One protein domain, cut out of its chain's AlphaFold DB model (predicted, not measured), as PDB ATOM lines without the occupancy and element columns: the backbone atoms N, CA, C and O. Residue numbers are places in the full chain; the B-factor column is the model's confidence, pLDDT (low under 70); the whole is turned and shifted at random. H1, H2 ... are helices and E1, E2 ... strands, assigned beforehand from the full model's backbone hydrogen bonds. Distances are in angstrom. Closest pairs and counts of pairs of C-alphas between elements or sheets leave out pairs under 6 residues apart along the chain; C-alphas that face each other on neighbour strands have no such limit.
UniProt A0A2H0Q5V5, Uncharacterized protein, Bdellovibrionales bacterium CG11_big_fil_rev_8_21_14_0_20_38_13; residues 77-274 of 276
ATOM      1  N   ILE A  77      37.717 -14.917  -5.722       88.00
ATOM      2  CA  ILE A  77      39.130 -14.544  -5.834       88.00
ATOM      3  C   ILE A  77      39.314 -13.207  -6.551       88.00
ATOM      4  O   ILE A  77      40.181 -12.417  -6.185       88.00
ATOM      5  N   ASN A  78      38.501 -12.933  -7.574       89.31
ATOM      6  CA  ASN A  78      38.634 -11.721  -8.368       89.31
ATOM      7  C   ASN A  78      38.216 -10.505  -7.547       89.31
ATOM      8  O   ASN A  78      38.922  -9.498  -7.566       89.31
ATOM      9  N   GLN A  79      37.128 -10.618  -6.779       88.19
ATOM     10  CA  GLN A  79      36.706  -9.559  -5.867       88.19
ATOM     11  C   GLN A  79      37.730  -9.362  -4.745       88.19
ATOM     12  O   GLN A  79      38.149  -8.237  -4.484       88.19
ATOM     13  N   THR A  80      38.242 -10.455  -4.176       91.00
ATOM     14  CA  THR A  80      39.288 -10.416  -3.147       91.00
ATOM     15  C   THR A  80      40.545  -9.687  -3.638       91.00
ATOM     16  O   THR A  80      41.126  -8.883  -2.908       91.00
ATOM     17  N   ILE A  81      40.980  -9.929  -4.880       92.38
ATOM     18  CA  ILE A  81      42.124  -9.222  -5.476       92.38
ATOM     19  C   ILE A  81      41.829  -7.724  -5.618       92.38
ATOM     20  O   ILE A  81      42.681  -6.908  -5.267       92.38
ATOM     21  N   ILE A  82      40.640  -7.361  -6.107       91.88
ATOM     22  CA  ILE A  82      40.219  -5.962  -6.271       91.88
ATOM     23  C   ILE A  82      40.225  -5.235  -4.918       91.88
ATOM     24  O   ILE A  82      40.829  -4.167  -4.796       91.88
ATOM     25  N   ASP A  83      39.633  -5.838  -3.887       92.44
ATOM     26  CA  ASP A  83      39.519  -5.243  -2.554       92.44
ATOM     27  C   ASP A  83      40.885  -5.063  -1.886       92.44
ATOM     28  O   ASP A  83      41.160  -4.016  -1.290       92.44
ATOM     29  N   ARG A  84      41.778  -6.053  -2.024       94.62
ATOM     30  CA  ARG A  84      43.153  -5.962  -1.511       94.62
ATOM     31  C   ARG A  84      43.953  -4.882  -2.225       94.62
ATOM     32  O   ARG A  84      44.649  -4.113  -1.567       94.62
ATOM     33  N   LEU A  85      43.831  -4.760  -3.546       95.56
ATOM     34  CA  LEU A  85      44.510  -3.700  -4.294       95.56
ATOM     35  C   LEU A  85      44.050  -2.307  -3.863       95.56
ATOM     36  O   LEU A  85      44.882  -1.415  -3.675       95.56
ATOM     37  N   GLN A  86      42.750  -2.135  -3.639       95.06
ATOM     38  CA  GLN A  86      42.201  -0.871  -3.169       95.06
ATOM     39  C   GLN A  86      42.608  -0.571  -1.717       95.06
ATOM     40  O   GLN A  86      42.963   0.563  -1.406       95.06
ATOM     41  N   THR A  87      42.597  -1.569  -0.833       95.88
ATOM     42  CA  THR A  87      42.837  -1.377   0.610       95.88
ATOM     43  C   THR A  87      44.322  -1.262   0.958       95.88
ATOM     44  O   THR A  87      44.706  -0.394   1.736       95.88
ATOM     45  N   GLU A  88      45.171  -2.118   0.387       95.88
ATOM     46  CA  GLU A  88      46.602  -2.194   0.723       95.88
ATOM     47  C   GLU A  88      47.451  -1.218  -0.100       95.88
ATOM     48  O   GLU A  88      48.489  -0.749   0.366       95.88
ATOM     49  N   TYR A  89      47.017  -0.905  -1.326       96.44
ATOM     50  CA  TYR A  89      47.812  -0.138  -2.289       96.44
ATOM     51  C   TYR A  89      47.096   1.089  -2.865       96.44
ATOM     52  O   TYR A  89      47.718   1.839  -3.616       96.44
ATOM     53  N   ASN A  90      45.819   1.319  -2.526       95.00
ATOM     54  CA  ASN A  90      44.986   2.377  -3.111       95.00
ATOM     55  C   ASN A  90      44.952   2.327  -4.654       95.00
ATOM     56  O   ASN A  90      44.964   3.357  -5.331       95.00
ATOM     57  N   VAL A  91      44.955   1.112  -5.211       94.50
ATOM     58  CA  VAL A  91      44.895   0.847  -6.652       94.50
ATOM     59  C   VAL A  91      43.490   0.388  -7.017       94.50
ATOM     60  O   VAL A  91      43.036  -0.658  -6.561       94.50
ATOM     61  N   SER A  92      42.832   1.136  -7.902       90.69
ATOM     62  CA  SER A  92      41.551   0.727  -8.472       90.69
ATOM     63  C   SER A  92      41.785  -0.258  -9.620       90.69
ATOM     64  O   SER A  92      42.556   0.020 -10.542       90.69
ATOM     65  N   PHE A  93      41.142  -1.422  -9.557       87.88
ATOM     66  CA  PHE A  93      41.335  -2.522 -10.498       87.88
ATOM     67  C   PHE A  93      39.979  -3.131 -10.859       87.88
ATOM     68  O   PHE A  93      39.132  -3.309  -9.992       87.88
ATOM     69  N   ALA A  94      39.749  -3.421 -12.141       82.00
ATOM     70  CA  ALA A  94      38.447  -3.894 -12.634       82.00
ATOM     71  C   ALA A  94      38.549  -5.153 -13.510       82.00
ATOM     72  O   ALA A  94      37.559  -5.595 -14.090       82.00
ATOM     73  N   THR A  95      39.747  -5.718 -13.654       82.94
ATOM     74  CA  THR A  95      39.981  -6.870 -14.526       82.94
ATOM     75  C   THR A  95      39.726  -8.167 -13.771       82.94
ATOM     76  O   THR A  95      40.252  -8.378 -12.681       82.94
ATOM     77  N   GLN A  96      38.966  -9.069 -14.389       85.38
ATOM     78  CA  GLN A  96      38.852 -10.446 -13.927       85.38
ATOM     79  C   GLN A  96      40.167 -11.185 -14.206       85.38
ATOM     80  O   GLN A  96      40.564 -11.337 -15.360       85.38
ATOM     81  N   VAL A  97      40.857 -11.601 -13.146       90.06
ATOM     82  CA  VAL A  97      42.174 -12.246 -13.214       90.06
ATOM     83  C   VAL A  97      42.041 -13.735 -13.502       90.06
ATOM     84  O   VAL A  97      42.807 -14.261 -14.302       90.06
ATOM     85  N   PHE A  98      41.072 -14.406 -12.881       90.44
ATOM     86  CA  PHE A  98      40.867 -15.845 -13.013       90.44
ATOM     87  C   PHE A  98      39.529 -16.173 -13.661       90.44
ATOM     88  O   PHE A  98      38.481 -15.636 -13.289       90.44
ATOM     89  N   ASN A  99      39.589 -17.103 -14.610       87.19
ATOM     90  CA  ASN A  99      38.453 -17.622 -15.352       87.19
ATOM     91  C   ASN A  99      38.440 -19.145 -15.286       87.19
ATOM     92  O   ASN A  99      39.492 -19.779 -15.213       87.19
ATOM     93  N   ILE A 100      37.248 -19.730 -15.341       85.06
ATOM     94  CA  ILE A 100      37.092 -21.178 -15.436       85.06
ATOM     95  C   ILE A 100      37.224 -21.617 -16.896       85.06
ATOM     96  O   ILE A 100      36.691 -20.968 -17.800       85.06
ATOM     97  N   ILE A 101      37.937 -22.715 -17.140       84.44
ATOM     98  CA  ILE A 101      37.987 -23.357 -18.455       84.44
ATOM     99  C   ILE A 101      37.119 -24.611 -18.458       84.44
ATOM    100  O   ILE A 101      37.216 -25.451 -17.565       84.44
ATOM    101  N   SER A 102      36.287 -24.752 -19.486       81.25
ATOM    102  CA  SER A 102      35.510 -25.968 -19.726       81.25
ATOM    103  C   SER A 102      36.278 -26.894 -20.665       81.25
ATOM    104  O   SER A 102      36.651 -26.502 -21.775       81.25
ATOM    105  N   LEU A 103      36.501 -28.136 -20.242       80.75
ATOM    106  CA  LEU A 103      37.215 -29.148 -21.014       80.75
ATOM    107  C   LEU A 103      36.226 -30.059 -21.722       80.75
ATOM    108  O   LEU A 103      35.296 -30.562 -21.102       80.75
ATOM    109  N   ASN A 104      36.452 -30.305 -23.011       75.06
ATOM    110  CA  ASN A 104      35.742 -31.358 -23.725       75.06
ATOM    111  C   ASN A 104      36.336 -32.709 -23.325       75.06
ATOM    112  O   ASN A 104      37.493 -32.999 -23.639       75.06
ATOM    113  N   THR A 105      35.531 -33.525 -22.654       73.00
ATOM    114  CA  THR A 105      35.947 -34.831 -22.121       73.00
ATOM    115  C   THR A 105      35.573 -35.982 -23.052       73.00
ATOM    116  O   THR A 105      36.057 -37.096 -22.869       73.00
ATOM    117  N   ARG A 106      34.730 -35.725 -24.065       70.44
ATOM    118  CA  ARG A 106      34.257 -36.714 -25.047       70.44
ATOM    119  C   ARG A 106      33.680 -36.050 -26.309       70.44
ATOM    120  O   ARG A 106      33.392 -34.850 -26.282       70.44
ATOM    121  N   PRO A 107      33.477 -36.795 -27.415       66.88
ATOM    122  CA  PRO A 107      32.783 -36.279 -28.591       66.88
ATOM    123  C   PRO A 107      31.340 -35.873 -28.251       66.88
ATOM    124  O   PRO A 107      30.681 -36.523 -27.439       66.88
ATOM    125  N   ASN A 108      30.818 -34.833 -28.907       60.44
ATOM    126  CA  ASN A 108      29.401 -34.490 -28.803       60.44
ATOM    127  C   ASN A 108      28.578 -35.507 -29.611       60.44
ATOM    128  O   ASN A 108      28.494 -35.415 -30.833       60.44
ATOM    129  N   THR A 109      28.004 -36.505 -28.937       53.19
ATOM    130  CA  THR A 109      27.241 -37.593 -29.575       53.19
ATOM    131  C   THR A 109      25.760 -37.259 -29.787       53.19
ATOM    132  O   THR A 109      24.966 -38.150 -30.079       53.19
ATOM    133  N   GLY A 110      25.347 -35.997 -29.618       48.38
ATOM    134  CA  GLY A 110      23.951 -35.567 -29.784       48.38
ATOM    135  C   GLY A 110      22.989 -36.058 -28.691       48.38
ATOM    136  O   GLY A 110      21.844 -35.618 -28.647       48.38
ATOM    137  N   ASN A 111      23.441 -36.918 -27.770       47.88
ATOM    138  CA  ASN A 111      22.653 -37.379 -26.630       47.88
ATOM    139  C   ASN A 111      22.815 -36.399 -25.454       47.88
ATOM    140  O   ASN A 111      23.778 -36.456 -24.689       47.88
ATOM    141  N   ALA A 112      21.856 -35.478 -25.332       47.16
ATOM    142  CA  ALA A 112      21.884 -34.308 -24.449       47.16
ATOM    143  C   ALA A 112      21.847 -34.592 -22.928       47.16
ATOM    144  O   ALA A 112      21.812 -33.653 -22.140       47.16
ATOM    145  N   GLN A 113      21.841 -35.855 -22.486       45.38
ATOM    146  CA  GLN A 113      21.680 -36.193 -21.063       45.38
ATOM    147  C   GLN A 113      22.960 -36.068 -20.223       45.38
ATOM    148  O   GLN A 113      22.869 -36.001 -19.001       45.38
ATOM    149  N   ILE A 114      24.145 -36.027 -20.839       51.41
ATOM    150  CA  ILE A 114      25.414 -35.843 -20.118       51.41
ATOM    151  C   ILE A 114      26.227 -34.761 -20.856       51.41
ATOM    152  O   ILE A 114      26.457 -34.907 -22.064       51.41
ATOM    153  N   PRO A 115      26.679 -33.686 -20.185       54.31
ATOM    154  CA  PRO A 115      27.482 -32.644 -20.820       54.31
ATOM    155  C   PRO A 115      28.736 -33.223 -21.492       54.31
ATOM    156  O   PRO A 115      29.426 -34.068 -20.924       54.31
ATOM    157  N   ALA A 116      29.030 -32.797 -22.723       63.84
ATOM    158  CA  ALA A 116      30.293 -33.129 -23.397       63.84
ATOM    159  C   ALA A 116      31.476 -32.302 -22.862       63.84
ATOM    160  O   ALA A 116      32.632 -32.624 -23.145       63.84
ATOM    161  N   SER A 117      31.176 -31.257 -22.084       72.25
ATOM    162  CA  SER A 117      32.143 -30.402 -21.418       72.25
ATOM    163  C   SER A 117      31.938 -30.393 -19.906       72.25
ATOM    164  O   SER A 117      30.807 -30.342 -19.420       72.25
ATOM    165  N   THR A 118      33.036 -30.450 -19.156       76.25
ATOM    166  CA  THR A 118      33.040 -30.318 -17.693       76.25
ATOM    167  C   THR A 118      33.962 -29.176 -17.267       76.25
ATOM    168  O   THR A 118      34.888 -28.827 -18.008       76.25
ATOM    169  N   PRO A 119      33.733 -28.566 -16.091       80.62
ATOM    170  CA  PRO A 119      34.701 -27.654 -15.495       80.62
ATOM    171  C   PRO A 119      36.069 -28.330 -15.352       80.62
ATOM    172  O   PRO A 119      36.188 -29.367 -14.705       80.62
ATOM    173  N   GLY A 120      37.094 -27.759 -15.981       82.25
ATOM    174  CA  GLY A 120      38.467 -28.256 -15.898       82.25
ATOM    175  C   GLY A 120      39.241 -27.716 -14.707       82.25
ATOM    176  O   GLY A 120      40.088 -28.410 -14.155       82.25
ATOM    177  N   GLY A 121      38.975 -26.463 -14.343       88.38
ATOM    178  CA  GLY A 121      39.765 -25.698 -13.385       88.38
ATOM    179  C   GLY A 121      39.818 -24.223 -13.762       88.38
ATOM    180  O   GLY A 121      39.265 -23.806 -14.785       88.38
ATOM    181  N   PHE A 122      40.499 -23.436 -12.941       89.50
ATOM    182  CA  PHE A 122      40.767 -22.035 -13.220       89.50
ATOM    183  C   PHE A 122      42.085 -21.867 -13.976       89.50
ATOM    184  O   PHE A 122      43.042 -22.622 -13.787       89.50
ATOM    185  N   PHE A 123      42.135 -20.834 -14.808       92.25
ATOM    186  CA  PHE A 123      43.345 -20.299 -15.418       92.25
ATOM    187  C   PHE A 123      43.382 -18.781 -15.214       92.25
ATOM    188  O   PHE A 123      42.347 -18.137 -15.028       92.25
ATOM    189  N   MET A 124      44.578 -18.205 -15.248       93.56
ATOM    190  CA  MET A 124      44.776 -16.766 -15.124       93.56
ATOM    191  C   MET A 124      44.746 -16.126 -16.514       93.56
ATOM    192  O   MET A 124      45.302 -16.679 -17.463       93.56
ATOM    193  N   VAL A 125      44.128 -14.957 -16.663       91.88
ATOM    194  CA  VAL A 125      44.198 -14.195 -17.916       91.88
ATOM    195  C   VAL A 125      45.652 -13.845 -18.242       91.88
ATOM    196  O   VAL A 125      46.450 -13.580 -17.337       91.88
ATOM    197  N   PRO A 126      46.034 -13.839 -19.526       93.00
ATOM    198  CA  PRO A 126      47.371 -13.419 -19.892       93.00
ATOM    199  C   PRO A 126      47.547 -11.912 -19.686       93.00
ATOM    200  O   PRO A 126      46.590 -11.142 -19.763       93.00
ATOM    201  N   TRP A 127      48.788 -11.482 -19.478       92.94
ATOM    202  CA  TRP A 127      49.134 -10.072 -19.294       92.94
ATOM    203  C   TRP A 127      49.792  -9.516 -20.545       92.94
ATOM    204  O   TRP A 127      50.454 -10.246 -21.274       92.94
ATOM    205  N   ILE A 128      49.633  -8.218 -20.797       91.31
ATOM    206  CA  ILE A 128      50.316  -7.531 -21.896       91.31
ATOM    207  C   ILE A 128      51.345  -6.591 -21.284       91.31
ATOM    208  O   ILE A 128      51.008  -5.717 -20.486       91.31
ATOM    209  N   SER A 129      52.610  -6.784 -21.642       90.06
ATOM    210  CA  SER A 129      53.686  -5.916 -21.185       90.06
ATOM    211  C   SER A 129      53.499  -4.514 -21.771       90.06
ATOM    212  O   SER A 129      53.437  -4.380 -22.994       90.06
ATOM    213  N   PRO A 130      53.457  -3.453 -20.947       85.75
ATOM    214  CA  PRO A 130      53.301  -2.092 -21.451       85.75
ATOM    215  C   PRO A 130      54.544  -1.605 -22.207       85.75
ATOM    216  O   PRO A 130      54.449  -0.674 -22.998       85.75
ATOM    217  N   THR A 131      55.710  -2.221 -21.980       87.31
ATOM    218  CA  THR A 131      56.967  -1.825 -22.628       87.31
ATOM    219  C   THR A 131      57.140  -2.467 -23.997       87.31
ATOM    220  O   THR A 131      57.621  -1.817 -24.921       87.31
ATOM    221  N   THR A 132      56.754  -3.735 -24.145       87.56
ATOM    222  CA  THR A 132      56.947  -4.486 -25.397       87.56
ATOM    223  C   THR A 132      55.660  -4.690 -26.192       87.56
ATOM    224  O   THR A 132      55.726  -5.088 -27.353       87.56
ATOM    225  N   GLY A 133      54.493  -4.467 -25.581       87.19
ATOM    226  CA  GLY A 133      53.185  -4.814 -26.138       87.19
ATOM    227  C   GLY A 133      52.936  -6.325 -26.237       87.19
ATOM    228  O   GLY A 133      51.982  -6.742 -26.891       87.19
ATOM    229  N   ARG A 134      53.798  -7.162 -25.641       88.44
ATOM    230  CA  ARG A 134      53.751  -8.625 -25.791       88.44
ATOM    231  C   ARG A 134      52.990  -9.295 -24.659       88.44
ATOM    232  O   ARG A 134      53.078  -8.871 -23.508       88.44
ATOM    233  N   GLY A 135      52.290 -10.372 -25.010       91.44
ATOM    234  CA  GLY A 135      51.677 -11.282 -24.051       91.44
ATOM    235  C   GLY A 135      52.725 -11.959 -23.174       91.44
ATOM    236  O   GLY A 135      53.746 -12.411 -23.689       91.44
ATOM    237  N   PHE A 136      52.475 -12.067 -21.874       94.19
ATOM    238  CA  PHE A 136      53.309 -12.831 -20.953       94.19
ATOM    239  C   PHE A 136      52.480 -13.476 -19.842       94.19
ATOM    240  O   PHE A 136      51.332 -13.096 -19.586       94.19
ATOM    241  N   CYS A 137      53.094 -14.465 -19.200       95.56
ATOM    242  CA  CYS A 137      52.600 -15.080 -17.981       95.56
ATOM    243  C   CYS A 137      53.560 -14.745 -16.833       95.56
ATOM    244  O   CYS A 137      54.766 -14.951 -17.001       95.56
ATOM    245  N   PRO A 138      53.062 -14.170 -15.722       95.81
ATOM    246  CA  PRO A 138      53.892 -13.742 -14.609       95.81
ATOM    247  C   PRO A 138      54.727 -14.880 -14.015       95.81
ATOM    248  O   PRO A 138      54.265 -16.009 -13.835       95.81
ATOM    249  N   LYS A 139      55.966 -14.554 -13.672       95.81
ATOM    250  CA  LYS A 139      56.909 -15.434 -12.979       95.81
ATOM    251  C   LYS A 139      57.254 -14.867 -11.608       95.81
ATOM    252  O   LYS A 139      56.865 -13.751 -11.268       95.81
ATOM    253  N   GLN A 140      58.062 -15.584 -10.831       94.69
ATOM    254  CA  GLN A 140      58.573 -15.120  -9.540       94.69
ATOM    255  C   GLN A 140      59.208 -13.728  -9.627       94.69
ATOM    256  O   GLN A 140      59.066 -12.941  -8.695       94.69
ATOM    257  N   ALA A 141      59.868 -13.385 -10.734       94.38
ATOM    258  CA  ALA A 141      60.413 -12.044 -10.935       94.38
ATOM    259  C   ALA A 141      59.319 -10.957 -10.965       94.38
ATOM    260  O   ALA A 141      59.493  -9.902 -10.359       94.38
ATOM    261  N   ASP A 142      58.180 -11.228 -11.608       95.00
ATOM    262  CA  ASP A 142      57.037 -10.311 -11.667       95.00
ATOM    263  C   ASP A 142      56.326 -10.228 -10.312       95.00
ATOM    264  O   ASP A 142      56.053  -9.135  -9.815       95.00
ATOM    265  N   TYR A 143      56.093 -11.381  -9.677       95.31
ATOM    266  CA  TYR A 143      55.449 -11.492  -8.364       95.31
ATOM    267  C   TYR A 143      56.232 -10.804  -7.242       95.31
ATOM    268  O   TYR A 143      55.641 -10.238  -6.323       95.31
ATOM    269  N   ASN A 144      57.563 -10.835  -7.310       94.81
ATOM    270  CA  ASN A 144      58.449 -10.150  -6.367       94.81
ATOM    271  C   ASN A 144      58.838  -8.735  -6.830       94.81
ATOM    272  O   ASN A 144      59.626  -8.063  -6.162       94.81
ATOM    273  N   GLY A 145      58.303  -8.289  -7.968       92.38
ATOM    274  CA  GLY A 145      58.559  -6.979  -8.543       92.38
ATOM    275  C   GLY A 145      57.850  -5.847  -7.801       92.38
ATOM    276  O   GLY A 145      57.373  -5.978  -6.673       92.38
ATOM    277  N   THR A 146      57.775  -4.681  -8.440       93.12
ATOM    278  CA  THR A 146      57.168  -3.480  -7.845       93.12
ATOM    279  C   THR A 146      55.672  -3.353  -8.111       93.12
ATOM    280  O   THR A 146      55.013  -2.608  -7.389       93.12
ATOM    281  N   ASN A 147      55.128  -4.072  -9.097       93.19
ATOM    282  CA  ASN A 147      53.723  -3.968  -9.484       93.19
ATOM    283  C   ASN A 147      52.804  -4.503  -8.362       93.19
ATOM    284  O   ASN A 147      52.852  -5.702  -8.073       93.19
ATOM    285  N   PRO A 148      51.943  -3.656  -7.758       94.75
ATOM    286  CA  PRO A 148      51.029  -4.068  -6.691       94.75
ATOM    287  C   PRO A 148      50.121  -5.237  -7.074       94.75
ATOM    288  O   PRO A 148      49.870  -6.118  -6.257       94.75
ATOM    289  N   VAL A 149      49.686  -5.290  -8.337       94.00
ATOM    290  CA  VAL A 149      48.799  -6.344  -8.841       94.00
ATOM    291  C   VAL A 149      49.468  -7.710  -8.744       94.00
ATOM    292  O   VAL A 149      48.882  -8.651  -8.211       94.00
ATOM    293  N   PHE A 150      50.729  -7.816  -9.166       95.00
ATOM    294  CA  PHE A 150      51.467  -9.074  -9.072       95.00
ATOM    295  C   PHE A 150      51.821  -9.449  -7.634       95.00
ATOM    296  O   PHE A 150      51.824 -10.637  -7.320       95.00
ATOM    297  N   LYS A 151      52.028  -8.473  -6.742       94.25
ATOM    298  CA  LYS A 151      52.225  -8.751  -5.312       94.25
ATOM    299  C   LYS A 151      50.995  -9.391  -4.674       94.25
ATOM    300  O   LYS A 151      51.144 -10.380  -3.972       94.25
ATOM    301  N   VAL A 152      49.797  -8.874  -4.953       94.81
ATOM    302  CA  VAL A 152      48.545  -9.450  -4.427       94.81
ATOM    303  C   VAL A 152      48.278 -10.832  -5.032       94.81
ATOM    304  O   VAL A 152      47.936 -11.764  -4.311       94.81
ATOM    305  N   ILE A 153      48.470 -10.997  -6.347       93.56
ATOM    306  CA  ILE A 153      48.250 -12.282  -7.037       93.56
ATOM    307  C   ILE A 153      49.206 -13.374  -6.529       93.56
ATOM    308  O   ILE A 153      48.818 -14.545  -6.462       93.56
ATOM    309  N   LYS A 154      50.438 -13.008  -6.150       94.12
ATOM    310  CA  LYS A 154      51.460 -13.934  -5.641       94.12
ATOM    311  C   LYS A 154      50.934 -14.828  -4.517       94.12
ATOM    312  O   LYS A 154      51.237 -16.020  -4.525       94.12
ATOM    313  N   ASP A 155      50.142 -14.275  -3.601       90.50
ATOM    314  CA  ASP A 155      49.634 -14.984  -2.419       90.50
ATOM    315  C   ASP A 155      48.671 -16.134  -2.770       90.50
ATOM    316  O   ASP A 155      48.453 -17.036  -1.962       90.50
ATOM    317  N   TYR A 156      48.118 -16.130  -3.986       90.25
ATOM    318  CA  TYR A 156      47.160 -17.133  -4.456       90.25
ATOM    319  C   TYR A 156      47.751 -18.083  -5.496       90.25
ATOM    320  O   TYR A 156      47.376 -19.254  -5.542       90.25
ATOM    321  N   VAL A 157      48.686 -17.594  -6.313       90.50
ATOM    322  CA  VAL A 157      49.342 -18.389  -7.357       90.50
ATOM    323  C   VAL A 157      50.512 -19.194  -6.799       90.50
ATOM    324  O   VAL A 157      50.593 -20.392  -7.048       90.50
ATOM    325  N   GLY A 158      51.417 -18.558  -6.051       81.38
ATOM    326  CA  GLY A 158      52.536 -19.214  -5.362       81.38
ATOM    327  C   GLY A 158      53.626 -19.863  -6.232       81.38
ATOM    328  O   GLY A 158      54.648 -20.270  -5.684       81.38
ATOM    329  N   VAL A 159      53.467 -19.951  -7.557       92.44
ATOM    330  CA  VAL A 159      54.387 -20.650  -8.479       92.44
ATOM    331  C   VAL A 159      54.647 -19.845  -9.751       92.44
ATOM    332  O   VAL A 159      53.928 -18.893 -10.035       92.44
ATOM    333  N   ASP A 160      55.676 -20.205 -10.522       96.06
ATOM    334  CA  ASP A 160      55.824 -19.672 -11.882       96.06
ATOM    335  C   ASP A 160      54.634 -20.078 -12.755       96.06
ATOM    336  O   ASP A 160      54.096 -21.177 -12.611       96.06
ATOM    337  N   THR A 161      54.237 -19.197 -13.675       97.38
ATOM    338  CA  THR A 161      53.200 -19.509 -14.661       97.38
ATOM    339  C   THR A 161      53.758 -19.550 -16.076       97.38
ATOM    340  O   THR A 161      54.749 -18.894 -16.405       97.38
ATOM    341  N   GLU A 162      53.114 -20.341 -16.928       97.06
ATOM    342  CA  GLU A 162      53.424 -20.450 -18.350       97.06
ATOM    343  C   GLU A 162      52.160 -20.286 -19.199       97.06
ATOM    344  O   GLU A 162      51.040 -20.463 -18.714       97.06
ATOM    345  N   GLY A 163      52.329 -19.919 -20.470       95.69
ATOM    346  CA  GLY A 163      51.216 -19.796 -21.400       95.69
ATOM    347  C   GLY A 163      50.526 -21.132 -21.667       95.69
ATOM    348  O   GLY A 163      51.165 -22.150 -21.922       95.69
ATOM    349  N   LEU A 164      49.201 -21.116 -21.676       95.44
ATOM    350  CA  LEU A 164      48.377 -22.173 -22.241       95.44
ATOM    351  C   LEU A 164      47.968 -21.765 -23.652       95.44
ATOM    352  O   LEU A 164      47.477 -20.657 -23.862       95.44
ATOM    353  N   TYR A 165      48.131 -22.662 -24.612       94.38
ATOM    354  CA  TYR A 165      47.683 -22.477 -25.986       94.38
ATOM    355  C   TYR A 165      46.666 -23.544 -26.348       94.38
ATOM    356  O   TYR A 165      46.606 -24.611 -25.738       94.38
ATOM    357  N   ILE A 166      45.886 -23.260 -27.379       91.81
ATOM    358  CA  ILE A 166      44.944 -24.197 -27.972       91.81
ATOM    359  C   ILE A 166      45.233 -24.309 -29.462       91.81
ATOM    360  O   ILE A 166      45.532 -23.327 -30.148       91.81
ATOM    361  N   ALA A 167      45.180 -25.536 -29.958       92.12
ATOM    362  CA  ALA A 167      45.495 -25.852 -31.330       92.12
ATOM    363  C   ALA A 167      44.393 -26.689 -31.965       92.12
ATOM    364  O   ALA A 167      43.864 -27.613 -31.350       92.12
ATOM    365  N   LEU A 168      44.080 -26.378 -33.218       90.00
ATOM    366  CA  LEU A 168      43.139 -27.123 -34.039       90.00
ATOM    367  C   LEU A 168      43.907 -28.117 -34.912       90.00
ATOM    368  O   LEU A 168      44.840 -27.732 -35.627       90.00
ATOM    369  N   LYS A 169      43.507 -29.387 -34.863       90.38
ATOM    370  CA  LYS A 169      44.023 -30.429 -35.751       90.38
ATOM    371  C   LYS A 169      43.634 -30.126 -37.199       90.38
ATOM    372  O   LYS A 169      42.520 -29.680 -37.460       90.38
ATOM    373  N   GLN A 170      44.527 -30.409 -38.141       90.31
ATOM    374  CA  GLN A 170      44.197 -30.382 -39.563       90.31
ATOM    375  C   GLN A 170      42.991 -31.305 -39.864       90.31
ATOM    376  O   GLN A 170      42.952 -32.415 -39.320       90.31
ATOM    377  N   PRO A 171      42.035 -30.877 -40.716       86.81
ATOM    378  CA  PRO A 171      40.907 -31.710 -41.121       86.81
ATOM    379  C   PRO A 171      41.352 -33.057 -41.698       86.81
ATOM    380  O   PRO A 171      42.314 -33.135 -42.465       86.81
ATOM    381  N   GLU A 172      40.640 -34.116 -41.326       87.25
ATOM    382  CA  GLU A 172      40.823 -35.475 -41.841       87.25
ATOM    383  C   GLU A 172      39.485 -35.973 -42.390       87.25
ATOM    384  O   GLU A 172      38.431 -35.561 -41.914       87.25
ATOM    385  N   LEU A 173      39.515 -36.868 -43.375       86.25
ATOM    386  CA  LEU A 173      38.307 -37.506 -43.896       86.25
ATOM    387  C   LEU A 173      38.098 -38.866 -43.221       86.25
ATOM    388  O   LEU A 173      39.044 -39.631 -43.020       86.25
ATOM    389  N   LEU A 174      36.848 -39.167 -42.889       82.88
ATOM    390  CA  LEU A 174      36.376 -40.482 -42.475       82.88
ATOM    391  C   LEU A 174      35.775 -41.193 -43.681       82.88
ATOM    392  O   LEU A 174      34.935 -40.626 -44.374       82.88
ATOM    393  N   THR A 175      36.178 -42.441 -43.902       84.56
ATOM    394  CA  THR A 175      35.512 -43.338 -44.850       84.56
ATOM    395  C   THR A 175      34.437 -44.118 -44.105       84.56
ATOM    396  O   THR A 175      34.736 -44.790 -43.114       84.56
ATOM    397  N   LEU A 176      33.194 -43.998 -44.557       80.38
ATOM    398  CA  LEU A 176      32.037 -44.692 -44.001       80.38
ATOM    399  C   LEU A 176      31.964 -46.143 -44.516       80.38
ATOM    400  O   LEU A 176      32.608 -46.473 -45.517       80.38
ATOM    401  N   PRO A 177      31.188 -47.029 -43.859       79.06
ATOM    402  CA  PRO A 177      31.041 -48.423 -44.292       79.06
ATOM    403  C   PRO A 177      30.530 -48.591 -45.731       79.06
ATOM    404  O   PRO A 177      30.824 -49.597 -46.368       79.06
ATOM    405  N   ASP A 178      29.794 -47.604 -46.252       81.81
ATOM    406  CA  ASP A 178      29.286 -47.563 -47.629       81.81
ATOM    407  C   ASP A 178      30.324 -47.077 -48.665       81.81
ATOM    408  O   ASP A 178      30.016 -46.961 -49.850       81.81
ATOM    409  N   GLY A 179      31.559 -46.796 -48.232       82.75
ATOM    410  CA  GLY A 179      32.651 -46.303 -49.071       82.75
ATOM    411  C   GLY A 179      32.621 -44.795 -49.337       82.75
ATOM    412  O   GLY A 179      33.563 -44.277 -49.942       82.75
ATOM    413  N   SER A 180      31.595 -44.071 -48.879       87.56
ATOM    414  CA  SER A 180      31.552 -42.609 -48.969       87.56
ATOM    415  C   SER A 180      32.513 -41.955 -47.970       87.56
ATOM    416  O   SER A 180      32.977 -42.582 -47.013       87.56
ATOM    417  N   THR A 181      32.851 -40.683 -48.200       85.81
ATOM    418  CA  THR A 181      33.701 -39.906 -47.295       85.81
ATOM    419  C   THR A 181      32.931 -38.760 -46.654       85.81
ATOM    420  O   THR A 181      32.107 -38.101 -47.284       85.81
ATOM    421  N   THR A 182      33.221 -38.510 -45.382       83.94
ATOM    422  CA  THR A 182      32.721 -37.357 -44.631       83.94
ATOM    423  C   THR A 182      33.867 -36.703 -43.868       83.94
ATOM    424  O   THR A 182      34.892 -37.340 -43.618       83.94
ATOM    425  N   GLU A 183      33.738 -35.428 -43.519       80.19
ATOM    426  CA  GLU A 183      34.747 -34.757 -42.703       80.19
ATOM    427  C   GLU A 183      34.723 -35.324 -41.278       80.19
ATOM    428  O   GLU A 183      33.666 -35.509 -40.671       80.19
ATOM    429  N   ALA A 184      35.900 -35.640 -40.745       78.69
ATOM    430  CA  ALA A 184      36.021 -36.057 -39.364       78.69
ATOM    431  C   ALA A 184      35.676 -34.901 -38.418       78.69
ATOM    432  O   ALA A 184      35.985 -33.749 -38.725       78.69
ATOM    433  N   PRO A 185      35.142 -35.188 -37.218       76.94
ATOM    434  CA  PRO A 185      34.972 -34.165 -36.199       76.94
ATOM    435  C   PRO A 185      36.275 -33.401 -35.926       76.94
ATOM    436  O   PRO A 185      37.356 -33.995 -35.816       76.94
ATOM    437  N   SER A 186      36.156 -32.082 -35.769       78.06
ATOM    438  CA  SER A 186      37.257 -31.224 -35.331       78.06
ATOM    439  C   SER A 186      37.814 -31.699 -33.993       78.06
ATOM    440  O   SER A 186      37.070 -32.044 -33.074       78.06
ATOM    441  N   SER A 187      39.140 -31.681 -33.865       81.31
ATOM    442  CA  SER A 187      39.830 -32.025 -32.624       81.31
ATOM    443  C   SER A 187      40.710 -30.871 -32.183       81.31
ATOM    444  O   SER A 187      41.494 -30.343 -32.975       81.31
ATOM    445  N   PHE A 188      40.620 -30.538 -30.900       85.19
ATOM    446  CA  PHE A 188      41.428 -29.502 -30.273       85.19
ATOM    447  C   PHE A 188      42.423 -30.125 -29.304       85.19
ATOM    448  O   PHE A 188      42.164 -31.178 -28.724       85.19
ATOM    449  N   LEU A 189      43.556 -29.460 -29.125       88.44
ATOM    450  CA  LEU A 189      44.574 -29.835 -28.159       88.44
ATOM    451  C   LEU A 189      44.997 -28.585 -27.393       88.44
ATOM    452  O   LEU A 189      45.384 -27.589 -28.005       88.44
ATOM    453  N   PHE A 190      44.936 -28.646 -26.066       91.88
ATOM    454  CA  PHE A 190      45.623 -27.678 -25.222       91.88
ATOM    455  C   PHE A 190      47.110 -28.013 -25.187       91.88
ATOM    456  O   PHE A 190      47.460 -29.186 -25.182       91.88
ATOM    457  N   ILE A 191      47.995 -27.026 -25.180       94.81
ATOM    458  CA  ILE A 191      49.438 -27.257 -25.101       94.81
ATOM    459  C   ILE A 191      50.108 -26.145 -24.299       94.81
ATOM    460  O   ILE A 191      49.820 -24.962 -24.488       94.81
ATOM    461  N   ARG A 192      50.991 -26.541 -23.384       96.31
ATOM    462  CA  ARG A 192      51.758 -25.635 -22.524       96.31
ATOM    463  C   ARG A 192      52.902 -24.958 -23.287       96.31
ATOM    464  O   ARG A 192      53.499 -25.569 -24.176       96.31
ATOM    465  N   GLU A 193      53.205 -23.711 -22.939       95.81
ATOM    466  CA  GLU A 193      54.202 -22.859 -23.599       95.81
ATOM    467  C   GLU A 193      55.576 -23.528 -23.664       95.81
ATOM    468  O   GLU A 193      56.207 -23.514 -24.721       95.81
ATOM    469  N   ASN A 194      56.020 -24.151 -22.570       95.44
ATOM    470  CA  ASN A 194      57.327 -24.797 -22.479       95.44
ATOM    471  C   ASN A 194      57.487 -25.918 -23.519       95.44
ATOM    472  O   ASN A 194      58.506 -25.994 -24.202       95.44
ATOM    473  N   LEU A 195      56.463 -26.761 -23.692       96.31
ATOM    474  CA  LEU A 195      56.483 -27.820 -24.702       96.31
ATOM    475  C   LEU A 195      56.308 -27.247 -26.110       96.31
ATOM    476  O   LEU A 195      57.043 -27.621 -27.021       96.31
ATOM    477  N   LEU A 196      55.356 -26.327 -26.292       96.62
ATOM    478  CA  LEU A 196      55.061 -25.740 -27.596       96.62
ATOM    479  C   LEU A 196      56.303 -25.085 -28.205       96.62
ATOM    480  O   LEU A 196      56.616 -25.338 -29.364       96.62
ATOM    481  N   LYS A 197      57.043 -24.294 -27.422       95.62
ATOM    482  CA  LYS A 197      58.230 -23.575 -27.901       95.62
ATOM    483  C   LYS A 197      59.361 -24.488 -28.382       95.62
ATOM    484  O   LYS A 197      60.211 -24.027 -29.140       95.62
ATOM    485  N   GLN A 198      59.364 -25.761 -27.986       96.75
ATOM    486  CA  GLN A 198      60.337 -26.756 -28.451       96.75
ATOM    487  C   GLN A 198      59.958 -27.362 -29.805       96.75
ATOM    488  O   GLN A 198      60.832 -27.838 -30.522       96.75
ATOM    489  N   ILE A 199      58.669 -27.351 -30.161       97.62
ATOM    490  CA  ILE A 199      58.146 -28.099 -31.315       97.62
ATOM    491  C   ILE A 199      57.449 -27.233 -32.367       97.62
ATOM    492  O   ILE A 199      57.073 -27.725 -33.429       97.62
ATOM    493  N   TRP A 200      57.218 -25.955 -32.070       97.56
ATOM    494  CA  TRP A 200      56.469 -25.070 -32.948       97.56
ATOM    495  C   TRP A 200      57.282 -24.599 -34.153       97.56
ATOM    496  O   TRP A 200      58.494 -24.391 -34.094       97.56
ATOM    497  N   PHE A 201      56.590 -24.393 -35.263       97.94
ATOM    498  CA  PHE A 201      57.168 -23.852 -36.481       97.94
ATOM    499  C   PHE A 201      56.148 -23.048 -37.284       97.94
ATOM    500  O   PHE A 201      54.940 -23.131 -37.056       97.94
ATOM    501  N   TYR A 202      56.622 -22.281 -38.260       97.62
ATOM    502  CA  TYR A 202      55.794 -21.751 -39.340       97.62
ATOM    503  C   TYR A 202      56.442 -22.056 -40.691       97.62
ATOM    504  O   TYR A 202      57.649 -22.273 -40.772       97.62
ATOM    505  N   ASN A 203      55.629 -22.088 -41.745       94.94
ATOM    506  CA  ASN A 203      56.112 -22.278 -43.108       94.94
ATOM    507  C   ASN A 203      56.177 -20.936 -43.835       94.94
ATOM    508  O   ASN A 203      55.204 -20.180 -43.840       94.94
ATOM    509  N   GLU A 204      57.298 -20.666 -44.490       95.12
ATOM    510  CA  GLU A 204      57.476 -19.523 -45.383       95.12
ATOM    511  C   GLU A 204      58.364 -19.953 -46.548       95.12
ATOM    512  O   GLU A 204      59.413 -20.552 -46.337       95.12
ATOM    513  N   ASN A 205      57.929 -19.705 -47.787       93.38
ATOM    514  CA  ASN A 205      58.663 -20.105 -48.997       93.38
ATOM    515  C   ASN A 205      59.075 -21.595 -49.005       93.38
ATOM    516  O   ASN A 205      60.196 -21.937 -49.370       93.38
ATOM    517  N   ASN A 206      58.165 -22.481 -48.578       90.88
ATOM    518  CA  ASN A 206      58.382 -23.929 -48.422       90.88
ATOM    519  C   ASN A 206      59.508 -24.323 -47.442       90.88
ATOM    520  O   ASN A 206      59.961 -25.467 -47.464       90.88
ATOM    521  N   GLN A 207      59.936 -23.415 -46.568       94.69
ATOM    522  CA  GLN A 207      60.884 -23.701 -45.495       94.69
ATOM    523  C   GLN A 207      60.198 -23.637 -44.133       94.69
ATOM    524  O   GLN A 207      59.376 -22.757 -43.872       94.69
ATOM    525  N   ILE A 208      60.573 -24.580 -43.269       95.69
ATOM    526  CA  ILE A 208      60.209 -24.584 -41.855       95.69
ATOM    527  C   ILE A 208      61.116 -23.594 -41.123       95.69
ATOM    528  O   ILE A 208      62.341 -23.696 -41.189       95.69
ATOM    529  N   LEU A 209      60.507 -22.642 -40.417       97.12
ATOM    530  CA  LEU A 209      61.188 -21.618 -39.631       97.12
ATOM    531  C   LEU A 209      60.694 -21.628 -38.181       97.12
ATOM    532  O   LEU A 209      59.527 -21.923 -37.902       97.12
ATOM    533  N   ILE A 210      61.591 -21.279 -37.256       96.38
ATOM    534  CA  ILE A 210      61.313 -21.258 -35.817       96.38
ATOM    535  C   ILE A 210      60.749 -19.884 -35.427       96.38
ATOM    536  O   ILE A 210      61.416 -18.867 -35.653       96.38
ATOM    537  N   PRO A 211      59.547 -19.815 -34.825       94.19
ATOM    538  CA  PRO A 211      58.972 -18.565 -34.375       94.19
ATOM    539  C   PRO A 211      59.774 -17.973 -33.215       94.19
ATOM    540  O   PRO A 211      60.082 -18.642 -32.230       94.19
ATOM    541  N   ASN A 212      60.031 -16.675 -33.295       89.94
ATOM    542  CA  ASN A 212      60.328 -15.830 -32.145       89.94
ATOM    543  C   ASN A 212      59.054 -15.119 -31.650       89.94
ATOM    544  O   ASN A 212      57.994 -15.199 -32.273       89.94
ATOM    545  N   GLU A 213      59.174 -14.355 -30.566       81.94
ATOM    546  CA  GLU A 213      58.055 -13.641 -29.932       81.94
ATOM    547  C   GLU A 213      57.309 -12.652 -30.846       81.94
ATOM    548  O   GLU A 213      56.147 -12.352 -30.594       81.94
ATOM    549  N   VAL A 214      57.944 -12.142 -31.907       86.38
ATOM    550  CA  VAL A 214      57.290 -11.256 -32.886       86.38
ATOM    551  C   VAL A 214      56.541 -12.086 -33.921       86.38
ATOM    552  O   VAL A 214      55.346 -11.902 -34.140       86.38
ATOM    553  N   THR A 215      57.240 -13.036 -34.541       91.81
ATOM    554  CA  THR A 215      56.674 -13.882 -35.601       91.81
ATOM    555  C   THR A 215      55.554 -14.786 -35.095       91.81
ATOM    556  O   THR A 215      54.611 -15.033 -35.841       91.81
ATOM    557  N   ALA A 216      55.584 -15.197 -33.821       89.44
ATOM    558  CA  ALA A 216      54.510 -15.956 -33.182       89.44
ATOM    559  C   ALA A 216      53.157 -15.229 -33.250       89.44
ATOM    560  O   ALA A 216      52.122 -15.875 -33.409       89.44
ATOM    561  N   GLY A 217      53.166 -13.891 -33.196       87.94
ATOM    562  CA  GLY A 217      51.956 -13.080 -33.308       87.94
ATOM    563  C   GLY A 217      51.538 -12.710 -34.732       87.94
ATOM    564  O   GLY A 217      50.444 -12.194 -34.933       87.94
ATOM    565  N   GLN A 218      52.388 -12.960 -35.729       90.69
ATOM    566  CA  GLN A 218      52.157 -12.547 -37.122       90.69
ATOM    567  C   GLN A 218      51.953 -13.726 -38.074       90.69
ATOM    568  O   GLN A 218      51.349 -13.573 -39.133       90.69
ATOM    569  N   LYS A 219      52.486 -14.898 -37.728       94.62
ATOM    570  CA  LYS A 219      52.485 -16.087 -38.577       94.62
ATOM    571  C   LYS A 219      51.465 -17.116 -38.092       94.62
ATOM    572  O   LYS A 219      50.988 -17.113 -36.952       94.62
ATOM    573  N   THR A 220      51.120 -18.029 -38.992       94.44
ATOM    574  CA  THR A 220      50.343 -19.217 -38.646       94.44
ATOM    575  C   THR A 220      51.293 -20.251 -38.067       94.44
ATOM    576  O   THR A 220      52.164 -20.760 -38.768       94.44
ATOM    577  N   ILE A 221      51.142 -20.513 -36.771       96.88
ATOM    578  CA  ILE A 221      52.027 -21.409 -36.034       96.88
ATOM    579  C   ILE A 221      51.455 -22.821 -36.049       96.88
ATOM    580  O   ILE A 221      50.279 -23.026 -35.735       96.88
ATOM    581  N   HIS A 222      52.307 -23.778 -36.391       97.38
ATOM    582  CA  HIS A 222      52.015 -25.197 -36.474       97.38
ATOM    583  C   HIS A 222      52.921 -25.999 -35.540       97.38
ATOM    584  O   HIS A 222      53.956 -25.511 -35.090       97.38
ATOM    585  N   PHE A 223      52.538 -27.242 -35.273       98.06
ATOM    586  CA  PHE A 223      53.411 -28.264 -34.700       98.06
ATOM    587  C   PHE A 223      52.915 -29.660 -35.088       98.06
ATOM    588  O   PHE A 223      51.759 -29.834 -35.498       98.06
ATOM    589  N   TYR A 224      53.786 -30.659 -34.950       97.50
ATOM    590  CA  TYR A 224      53.430 -32.066 -35.112       97.50
ATOM    591  C   TYR A 224      53.109 -32.704 -33.759       97.50
ATOM    592  O   TYR A 224      53.803 -32.472 -32.770       97.50
ATOM    593  N   TRP A 225      52.047 -33.509 -33.712       95.56
ATOM    594  CA  TRP A 225      51.609 -34.197 -32.498       95.56
ATOM    595  C   TRP A 225      51.288 -35.676 -32.755       95.56
ATOM    596  O   TRP A 225      50.621 -35.943 -33.758       95.56
ATOM    597  N   PRO A 226      51.663 -36.634 -31.881       94.44
ATOM    598  CA  PRO A 226      52.356 -36.474 -30.592       94.44
ATOM    599  C   PRO A 226      53.720 -35.791 -30.703       94.44
ATOM    600  O   PRO A 226      54.394 -35.947 -31.720       94.44
ATOM    601  N   ALA A 227      54.091 -34.996 -29.699       95.06
ATOM    602  CA  ALA A 227      55.325 -34.216 -29.733       95.06
ATOM    603  C   ALA A 227      56.570 -35.114 -29.790       95.06
ATOM    604  O   ALA A 227      56.649 -36.126 -29.096       95.06
ATOM    605  N   ASP A 228      57.558 -34.698 -30.578       96.25
ATOM    606  CA  ASP A 228      58.931 -35.180 -30.482       96.25
ATOM    607  C   ASP A 228      59.846 -33.967 -30.329       96.25
ATOM    608  O   ASP A 228      59.927 -33.133 -31.224       96.25
ATOM    609  N   THR A 229      60.498 -33.844 -29.178       96.31
ATOM    610  CA  THR A 229      61.398 -32.721 -28.891       96.31
ATOM    611  C   THR A 229      62.814 -32.947 -29.419       96.31
ATOM    612  O   THR A 229      63.603 -32.008 -29.427       96.31
ATOM    613  N   GLN A 230      63.150 -34.165 -29.861       97.38
ATOM    614  CA  GLN A 230      64.454 -34.496 -30.444       97.38
ATOM    615  C   GLN A 230      64.485 -34.246 -31.957       97.38
ATOM    616  O   GLN A 230      65.506 -33.807 -32.480       97.38
ATOM    617  N   ASP A 231      63.367 -34.486 -32.645       96.69
ATOM    618  CA  ASP A 231      63.186 -34.186 -34.072       96.69
ATOM    619  C   ASP A 231      61.823 -33.504 -34.331       96.69
ATOM    620  O   ASP A 231      60.899 -34.105 -34.890       96.69
ATOM    621  N   PRO A 232      61.655 -32.243 -33.888       96.75
ATOM    622  CA  PRO A 232      60.361 -31.555 -33.916       96.75
ATOM    623  C   PRO A 232      59.885 -31.134 -35.309       96.75
ATOM    624  O   PRO A 232      58.701 -30.843 -35.492       96.75
ATOM    625  N   TYR A 233      60.792 -31.062 -36.285       96.56
ATOM    626  CA  TYR A 233      60.531 -30.454 -37.594       96.56
ATOM    627  C   TYR A 233      60.381 -31.478 -38.722       96.56
ATOM    628  O   TYR A 233      60.024 -31.107 -39.840       96.56
ATOM    629  N   THR A 234      60.571 -32.764 -38.429       95.94
ATOM    630  CA  THR A 234      60.322 -33.855 -39.371       95.94
ATOM    631  C   THR A 234      59.005 -34.539 -39.033       95.94
ATOM    632  O   THR A 234      58.866 -35.191 -37.998       95.94
ATOM    633  N   LYS A 235      58.006 -34.413 -39.916       95.88
ATOM    634  CA  LYS A 235      56.713 -35.071 -39.701       95.88
ATOM    635  C   LYS A 235      56.860 -36.589 -39.805       95.88
ATOM    636  O   LYS A 235      57.254 -37.102 -40.848       95.88
ATOM    637  N   LYS A 236      56.418 -37.298 -38.770       95.69
ATOM    638  CA  LYS A 236      56.312 -38.763 -38.750       95.69
ATOM    639  C   LYS A 236      54.910 -39.228 -39.142       95.69
ATOM    640  O   LYS A 236      53.929 -38.512 -38.934       95.69
ATOM    641  N   ASP A 237      54.785 -40.457 -39.635       93.31
ATOM    642  CA  ASP A 237      53.515 -41.001 -40.159       93.31
ATOM    643  C   ASP A 237      52.380 -41.043 -39.122       93.31
ATOM    644  O   ASP A 237      51.199 -40.830 -39.426       93.31
ATOM    645  N   TYR A 238      52.736 -41.283 -37.860       90.00
ATOM    646  CA  TYR A 238      51.788 -41.321 -36.751       90.00
ATOM    647  C   TYR A 238      51.402 -39.927 -36.233       90.00
ATOM    648  O   TYR A 238      50.442 -39.813 -35.469       90.00
ATOM    649  N   GLN A 239      52.114 -38.871 -36.644       94.31
ATOM    650  CA  GLN A 239      51.841 -37.506 -36.212       94.31
ATOM    651  C   GLN A 239      50.771 -36.831 -37.077       94.31
ATOM    652  O   GLN A 239      50.552 -37.134 -38.256       94.31
ATOM    653  N   ARG A 240      50.087 -35.862 -36.481       93.88
ATOM    654  CA  ARG A 240      49.140 -34.961 -37.135       93.88
ATOM    655  C   ARG A 240      49.602 -33.525 -36.967       93.88
ATOM    656  O   ARG A 240      50.312 -33.200 -36.022       93.88
ATOM    657  N   ILE A 241      49.211 -32.686 -37.922       95.25
ATOM    658  CA  ILE A 241      49.529 -31.262 -37.885       95.25
ATOM    659  C   ILE A 241      48.457 -30.564 -37.064       95.25
ATOM    660  O   ILE A 241      47.262 -30.719 -37.326       95.25
ATOM    661  N   PHE A 242      48.901 -29.787 -36.090       95.81
ATOM    662  CA  PHE A 242      48.065 -28.900 -35.305       95.81
ATOM    663  C   PHE A 242      48.432 -27.460 -35.616       95.81
ATOM    664  O   PHE A 242      49.582 -27.158 -35.926       95.81
ATOM    665  N   THR A 243      47.446 -26.572 -35.555       95.69
ATOM    666  CA  THR A 243      47.650 -25.142 -35.785       95.69
ATOM    667  C   THR A 243      47.143 -24.345 -34.600       95.69
ATOM    668  O   THR A 243      45.988 -24.506 -34.209       95.69
ATOM    669  N   ILE A 244      47.980 -23.461 -34.063       94.88
ATOM    670  CA  ILE A 244      47.627 -22.587 -32.943       94.88
ATOM    671  C   ILE A 244      46.492 -21.641 -33.350       94.88
ATOM    672  O   ILE A 244      46.467 -21.098 -34.465       94.88
ATOM    673  N   ARG A 245      45.537 -21.466 -32.439       90.38
ATOM    674  CA  ARG A 245      44.345 -20.628 -32.586       90.38
ATOM    675  C   ARG A 245      44.216 -19.720 -31.368       90.38
ATOM    676  O   ARG A 245      44.475 -20.160 -30.252       90.38
ATOM    677  N   GLY A 246      43.827 -18.469 -31.589       85.12
ATOM    678  CA  GLY A 246      43.416 -17.584 -30.502       85.12
ATOM    679  C   GLY A 246      41.996 -17.909 -30.042       85.12
ATOM    680  O   GLY A 246      41.248 -18.584 -30.751       85.12
ATOM    681  N   ALA A 247      41.593 -17.386 -28.882       76.00
ATOM    682  CA  ALA A 247      40.249 -17.598 -28.334       76.00
ATOM    683  C   ALA A 247      39.130 -17.227 -29.331       76.00
ATOM    684  O   ALA A 247      38.145 -17.946 -29.464       76.00
ATOM    685  N   ASN A 248      39.316 -16.150 -30.099       73.19
ATOM    686  CA  ASN A 248      38.327 -15.681 -31.074       73.19
ATOM    687  C   ASN A 248      38.211 -16.578 -32.316       73.19
ATOM    688  O   ASN A 248      37.132 -16.669 -32.899       73.19
ATOM    689  N   ASP A 249      39.287 -17.269 -32.700       70.31
ATOM    690  CA  ASP A 249      39.300 -18.146 -33.881       70.31
ATOM    691  C   ASP A 249      38.491 -19.434 -33.652       70.31
ATOM    692  O   ASP A 249      38.170 -20.165 -34.589       70.31
ATOM    693  N   LEU A 250      38.190 -19.730 -32.389       65.25
ATOM    694  CA  LEU A 250      37.538 -20.952 -31.942       65.25
ATOM    695  C   LEU A 250      36.010 -20.837 -31.872       65.25
ATOM    696  O   LEU A 250      35.311 -21.843 -31.993       65.25
ATOM    697  N   ASN A 251      35.476 -19.617 -31.781       52.66
ATOM    698  CA  ASN A 251      34.035 -19.360 -31.676       52.66
ATOM    699  C   ASN A 251      33.228 -19.850 -32.898       52.66
ATOM    700  O   ASN A 251      32.032 -20.098 -32.777       52.66
ATOM    701  N   ASN A 252      33.875 -20.059 -34.052       45.25
ATOM    702  CA  ASN A 252      33.248 -20.608 -35.264       45.25
ATOM    703  C   ASN A 252      33.414 -22.133 -35.416       45.25
ATOM    704  O   ASN A 252      32.864 -22.715 -36.347       45.25
ATOM    705  N   ALA A 253      34.171 -22.793 -34.532       47.69
ATOM    706  CA  ALA A 253      34.537 -24.207 -34.653       47.69
ATOM    707  C   ALA A 253      33.791 -25.129 -33.662       47.69
ATOM    708  O   ALA A 253      34.201 -26.269 -33.450       47.69
ATOM    709  N   GLY A 254      32.702 -24.643 -33.049       45.50
ATOM    710  CA  GLY A 254      31.862 -25.425 -32.132       45.50
ATOM    711  C   GLY A 254      32.506 -25.742 -30.776       45.50
ATOM    712  O   GLY A 254      32.048 -26.644 -30.078       45.50
ATOM    713  N   SER A 255      33.578 -25.042 -30.399       48.81
ATOM    714  CA  SER A 255      34.244 -25.221 -29.106       48.81
ATOM    715  C   SER A 255      33.633 -24.343 -28.013       48.81
ATOM    716  O   SER A 255      33.112 -23.267 -28.302       48.81
ATOM    717  N   ASN A 256      33.768 -24.785 -26.758       51.56
ATOM    718  CA  ASN A 256      33.445 -24.020 -25.552       51.56
ATOM    719  C   ASN A 256      33.926 -22.570 -25.695       51.56
ATOM    720  O   ASN A 256      35.100 -22.345 -25.989       51.56
ATOM    721  N   GLN A 257      33.026 -21.604 -25.498       54.50
ATOM    722  CA  GLN A 257      33.406 -20.199 -25.392       54.50
ATOM    723  C   GLN A 257      34.453 -20.088 -24.290       54.50
ATOM    724  O   GLN A 257      34.206 -20.521 -23.164       54.50
ATOM    725  N   ILE A 258      35.632 -19.567 -24.621       63.53
ATOM    726  CA  ILE A 258      36.679 -19.373 -23.625       63.53
ATOM    727  C   ILE A 258      36.523 -17.948 -23.103       63.53
ATOM    728  O   ILE A 258      36.745 -17.007 -23.871       63.53
ATOM    729  N   PRO A 259      36.103 -17.763 -21.840       63.09
ATOM    730  CA  PRO A 259      35.865 -16.441 -21.290       63.09
ATOM    731  C   PRO A 259      37.214 -15.766 -21.030       63.09
ATOM    732  O   PRO A 259      37.812 -15.918 -19.971       63.09
ATOM    733  N   THR A 260      37.729 -15.041 -22.020       66.69
ATOM    734  CA  THR A 260      38.844 -14.111 -21.836       66.69
ATOM    735  C   THR A 260      38.556 -12.813 -22.571       66.69
ATOM    736  O   THR A 260      38.158 -12.804 -23.734       66.69
ATOM    737  N   THR A 261      38.763 -11.696 -21.882       67.38
ATOM    738  CA  THR A 261      38.683 -10.348 -22.458       67.38
ATOM    739  C   THR A 261      40.030  -9.880 -23.008       67.38
ATOM    740  O   THR A 261      40.099  -8.846 -23.670       67.38
ATOM    741  N   ILE A 262      41.104 -10.643 -22.764       80.00
ATOM    742  CA  ILE A 262      42.467 -10.330 -23.193       80.00
ATOM    743  C   ILE A 262      42.906 -11.360 -24.232       80.00
ATOM    744  O   ILE A 262      42.929 -12.561 -23.967       80.00
ATOM    745  N   SER A 263      43.292 -10.873 -25.413       83.44
ATOM    746  CA  SER A 263      43.793 -11.694 -26.518       83.44
ATOM    747  C   SER A 263      45.157 -11.171 -26.972       83.44
ATOM    748  O   SER A 263      45.217 -10.299 -27.843       83.44
ATOM    749  N   PRO A 264      46.262 -11.667 -26.392       88.81
ATOM    750  CA  PRO A 264      47.598 -11.295 -26.833       88.81
ATOM    751  C   PRO A 264      47.863 -11.739 -28.276       88.81
ATOM    752  O   PRO A 264      47.276 -12.706 -28.766       88.81
ATOM    753  N   SER A 265      48.776 -11.044 -28.956       88.75
ATOM    754  CA  SER A 265      49.070 -11.284 -30.375       88.75
ATOM    755  C   SER A 265      49.565 -12.700 -30.660       88.75
ATOM    756  O   SER A 265      49.228 -13.264 -31.695       88.75
ATOM    757  N   ASP A 266      50.303 -13.305 -29.731       90.06
ATOM    758  CA  ASP A 266      50.840 -14.660 -29.855       90.06
ATOM    759  C   ASP A 266      49.796 -15.766 -29.634       90.06
ATOM    760  O   ASP A 266      50.151 -16.941 -29.653       90.06
ATOM    761  N   LYS A 267      48.512 -15.411 -29.477       91.25
ATOM    762  CA  LYS A 267      47.370 -16.336 -29.384       91.25
ATOM    763  C   LYS A 267      47.358 -17.200 -28.122       91.25
ATOM    764  O   LYS A 267      46.603 -18.170 -28.067       91.25
ATOM    765  N   ARG A 268      48.158 -16.865 -27.100       92.38
ATOM    766  CA  ARG A 268      48.053 -17.530 -25.794       92.38
ATOM    767  C   ARG A 268      46.645 -17.343 -25.238       92.38
ATOM    768  O   ARG A 268      46.071 -16.257 -25.307       92.38
ATOM    769  N   LEU A 269      46.105 -18.414 -24.686       91.06
ATOM    770  CA  LEU A 269      44.765 -18.448 -24.128       91.06
ATOM    771  C   LEU A 269      44.718 -17.884 -22.710       91.06
ATOM    772  O   LEU A 269      43.762 -17.223 -22.316       91.06
ATOM    773  N   GLY A 270      45.758 -18.187 -21.945       93.50
ATOM    774  CA  GLY A 270      45.790 -18.001 -20.510       93.50
ATOM    775  C   GLY A 270      47.152 -18.336 -19.943       93.50
ATOM    776  O   GLY A 270      48.054 -18.754 -20.667       93.50
ATOM    777  N   CYS A 271      47.270 -18.164 -18.641       95.75
ATOM    778  CA  CYS A 271      48.421 -18.526 -17.845       95.75
ATOM    779  C   CYS A 271      48.014 -19.612 -16.861       95.75
ATOM    780  O   CYS A 271      46.980 -19.512 -16.198       95.75
ATOM    781  N   ILE A 272      48.836 -20.646 -16.789       96.12
ATOM    782  CA  ILE A 272      48.636 -21.818 -15.943       96.12
ATOM    783  C   ILE A 272      49.869 -22.051 -15.072       96.12
ATOM    784  O   ILE A 272      50.942 -21.557 -15.429       96.12
ATOM    785  N   PRO A 273      49.759 -22.794 -13.954       96.12
ATOM    786  CA  PRO A 273      50.927 -23.231 -13.199       96.12
ATOM    787  C   PRO A 273      51.947 -23.911 -14.116       96.12
ATOM    788  O   PRO A 273      51.599 -24.841 -14.850       96.12
ATOM    789  N   ALA A 274      53.192 -23.443 -14.076       95.31
ATOM    790  CA  ALA A 274      54.271 -24.036 -14.847       95.31
ATOM    791  C   ALA A 274      54.598 -25.426 -14.297       95.31
ATOM    792  O   ALA A 274      54.773 -25.617 -13.091       95.31
TER     793      ALA A 274
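AT A GLANCE: This is residues 77 to 274 of the 276 residues of an uncharacterized protein of Bdellovibrionales bacterium CG11_big_fil_rev_8_21_14_0_20_38_13 (UniProt A0A2H0Q5V5). A strongly twisted sheet of five strands, E3 E6 E9 E10 E11, makes the core and curls round the short helix H4, while the hairpin E1 and E2 covers part of it on the side away from H4 as a small, partial sandwich. H1, H2 and H3 cluster at one end of the long axis, the small hairpin E4 and E5 makes the other end, and residues 109 to 114, in the loop between E1 and E2, stick out. The printed part has 198 residues with six named helices and eleven named strands, in the order H1 E1 E2 H2 H3 E3 E4 E5 E6 H4 E7 E8 H5 E9 E10 H6 E11, and the neighbour strands are antiparallel. The class is mixed, helices and strands, with under half of the residues, 97 of 198, in named elements. The whole is flat and only just compact, close to loose, with a radius of gyration of the C-alphas of 19.3 A and spans of 68 by 47 by 25 A.

HOW THE PARTS SIT: H1, residues 77 to 89, touches H3, residues 148 to 157, at a steep tilt of 41 degrees, opposite ways, with Ile 81 and Val 152 the closest C-alphas at 6.5 A. H2, residues 140 to 143, also touches H3, its closest C-alphas being those of Tyr 143 and Phe 150, 4.7 A apart. E1, residues 98 to 104, and E2, residues 117 to 124, form a hairpin with N 101 and O 121 at 2.9 A, and E2 bends by 57 degrees at residue 121. The branched sheet holds E3, residues 161 to 169, E6, residues 188 to 192, E9, residues 222 to 225, E10, residues 240 to 245, and E11, residues 270 to 273. E6 lies on one side of E3, with N 165 and O 191 at 2.9 A. E10 and E11 lie on the other side, with N 168 and O 243 at 2.9 A and N 164 and O 270 at 2.8 A. E9 and E10 are a hairpin, with N 240 and O 225 at 2.8 A. This sheet and the sheet E1 E2 make a sandwich, two sheets face to face, 10.2 A centre to centre where they face each other; the C-alphas of Met 124 and Cys 271 are the closest of E2 and E11, at 4.9 A. E4, residues 173 to 175, and E5, residues 181 to 183, form a hairpin with N 174 and O 182 at 2.8 A. H4, residues 193 to 199, is on the branched sheet, and its closest C-alpha pair with E3 is Gly 163 and Glu 193, 4.8 A. The hairpin of E7, residues 202 to 204, and E8, residues 207 to 209, has N 202 and O 209 at 2.9 A. H5, residues 215 to 218, is not on the branched sheet, and H6, residues 247 to 250, only grazes it. Every O i to N i+4 pair is within hydrogen-bond range in H1, against 4 of 6 in H3 and 1 of 3 in H4, where 3 of 4 O i to N i+3 pairs are; H2, H5 and H6 are too short for an O i to N i+4 pair.

IN THESE COORDINATES: H1 begins at C-alpha 77, (39.130, -14.544, -5.834), and is 17.2 A long. E1 is 19.5 A long, E2 19.6 A and H3 14.4 A. E3, the longest strand, runs 25.5 A from C-alpha 161 at (53.200, -19.509, -14.661). E6 is 13.5 A long and E10 15.8 A. E11 ends at C-alpha 273, (50.927, -23.231, -13.199).

THE WHOLE: The C-alphas farthest apart are those of Asn 90 and Asp 178, at 68.7 A. The printed part has no cut. The links E1 to E2, E2 to H2, E9 to E10 and H6 to E11 are long. The mean pLDDT of the printed part is 86.6, and residues 107 to 116 and 250 to 261 are under 70.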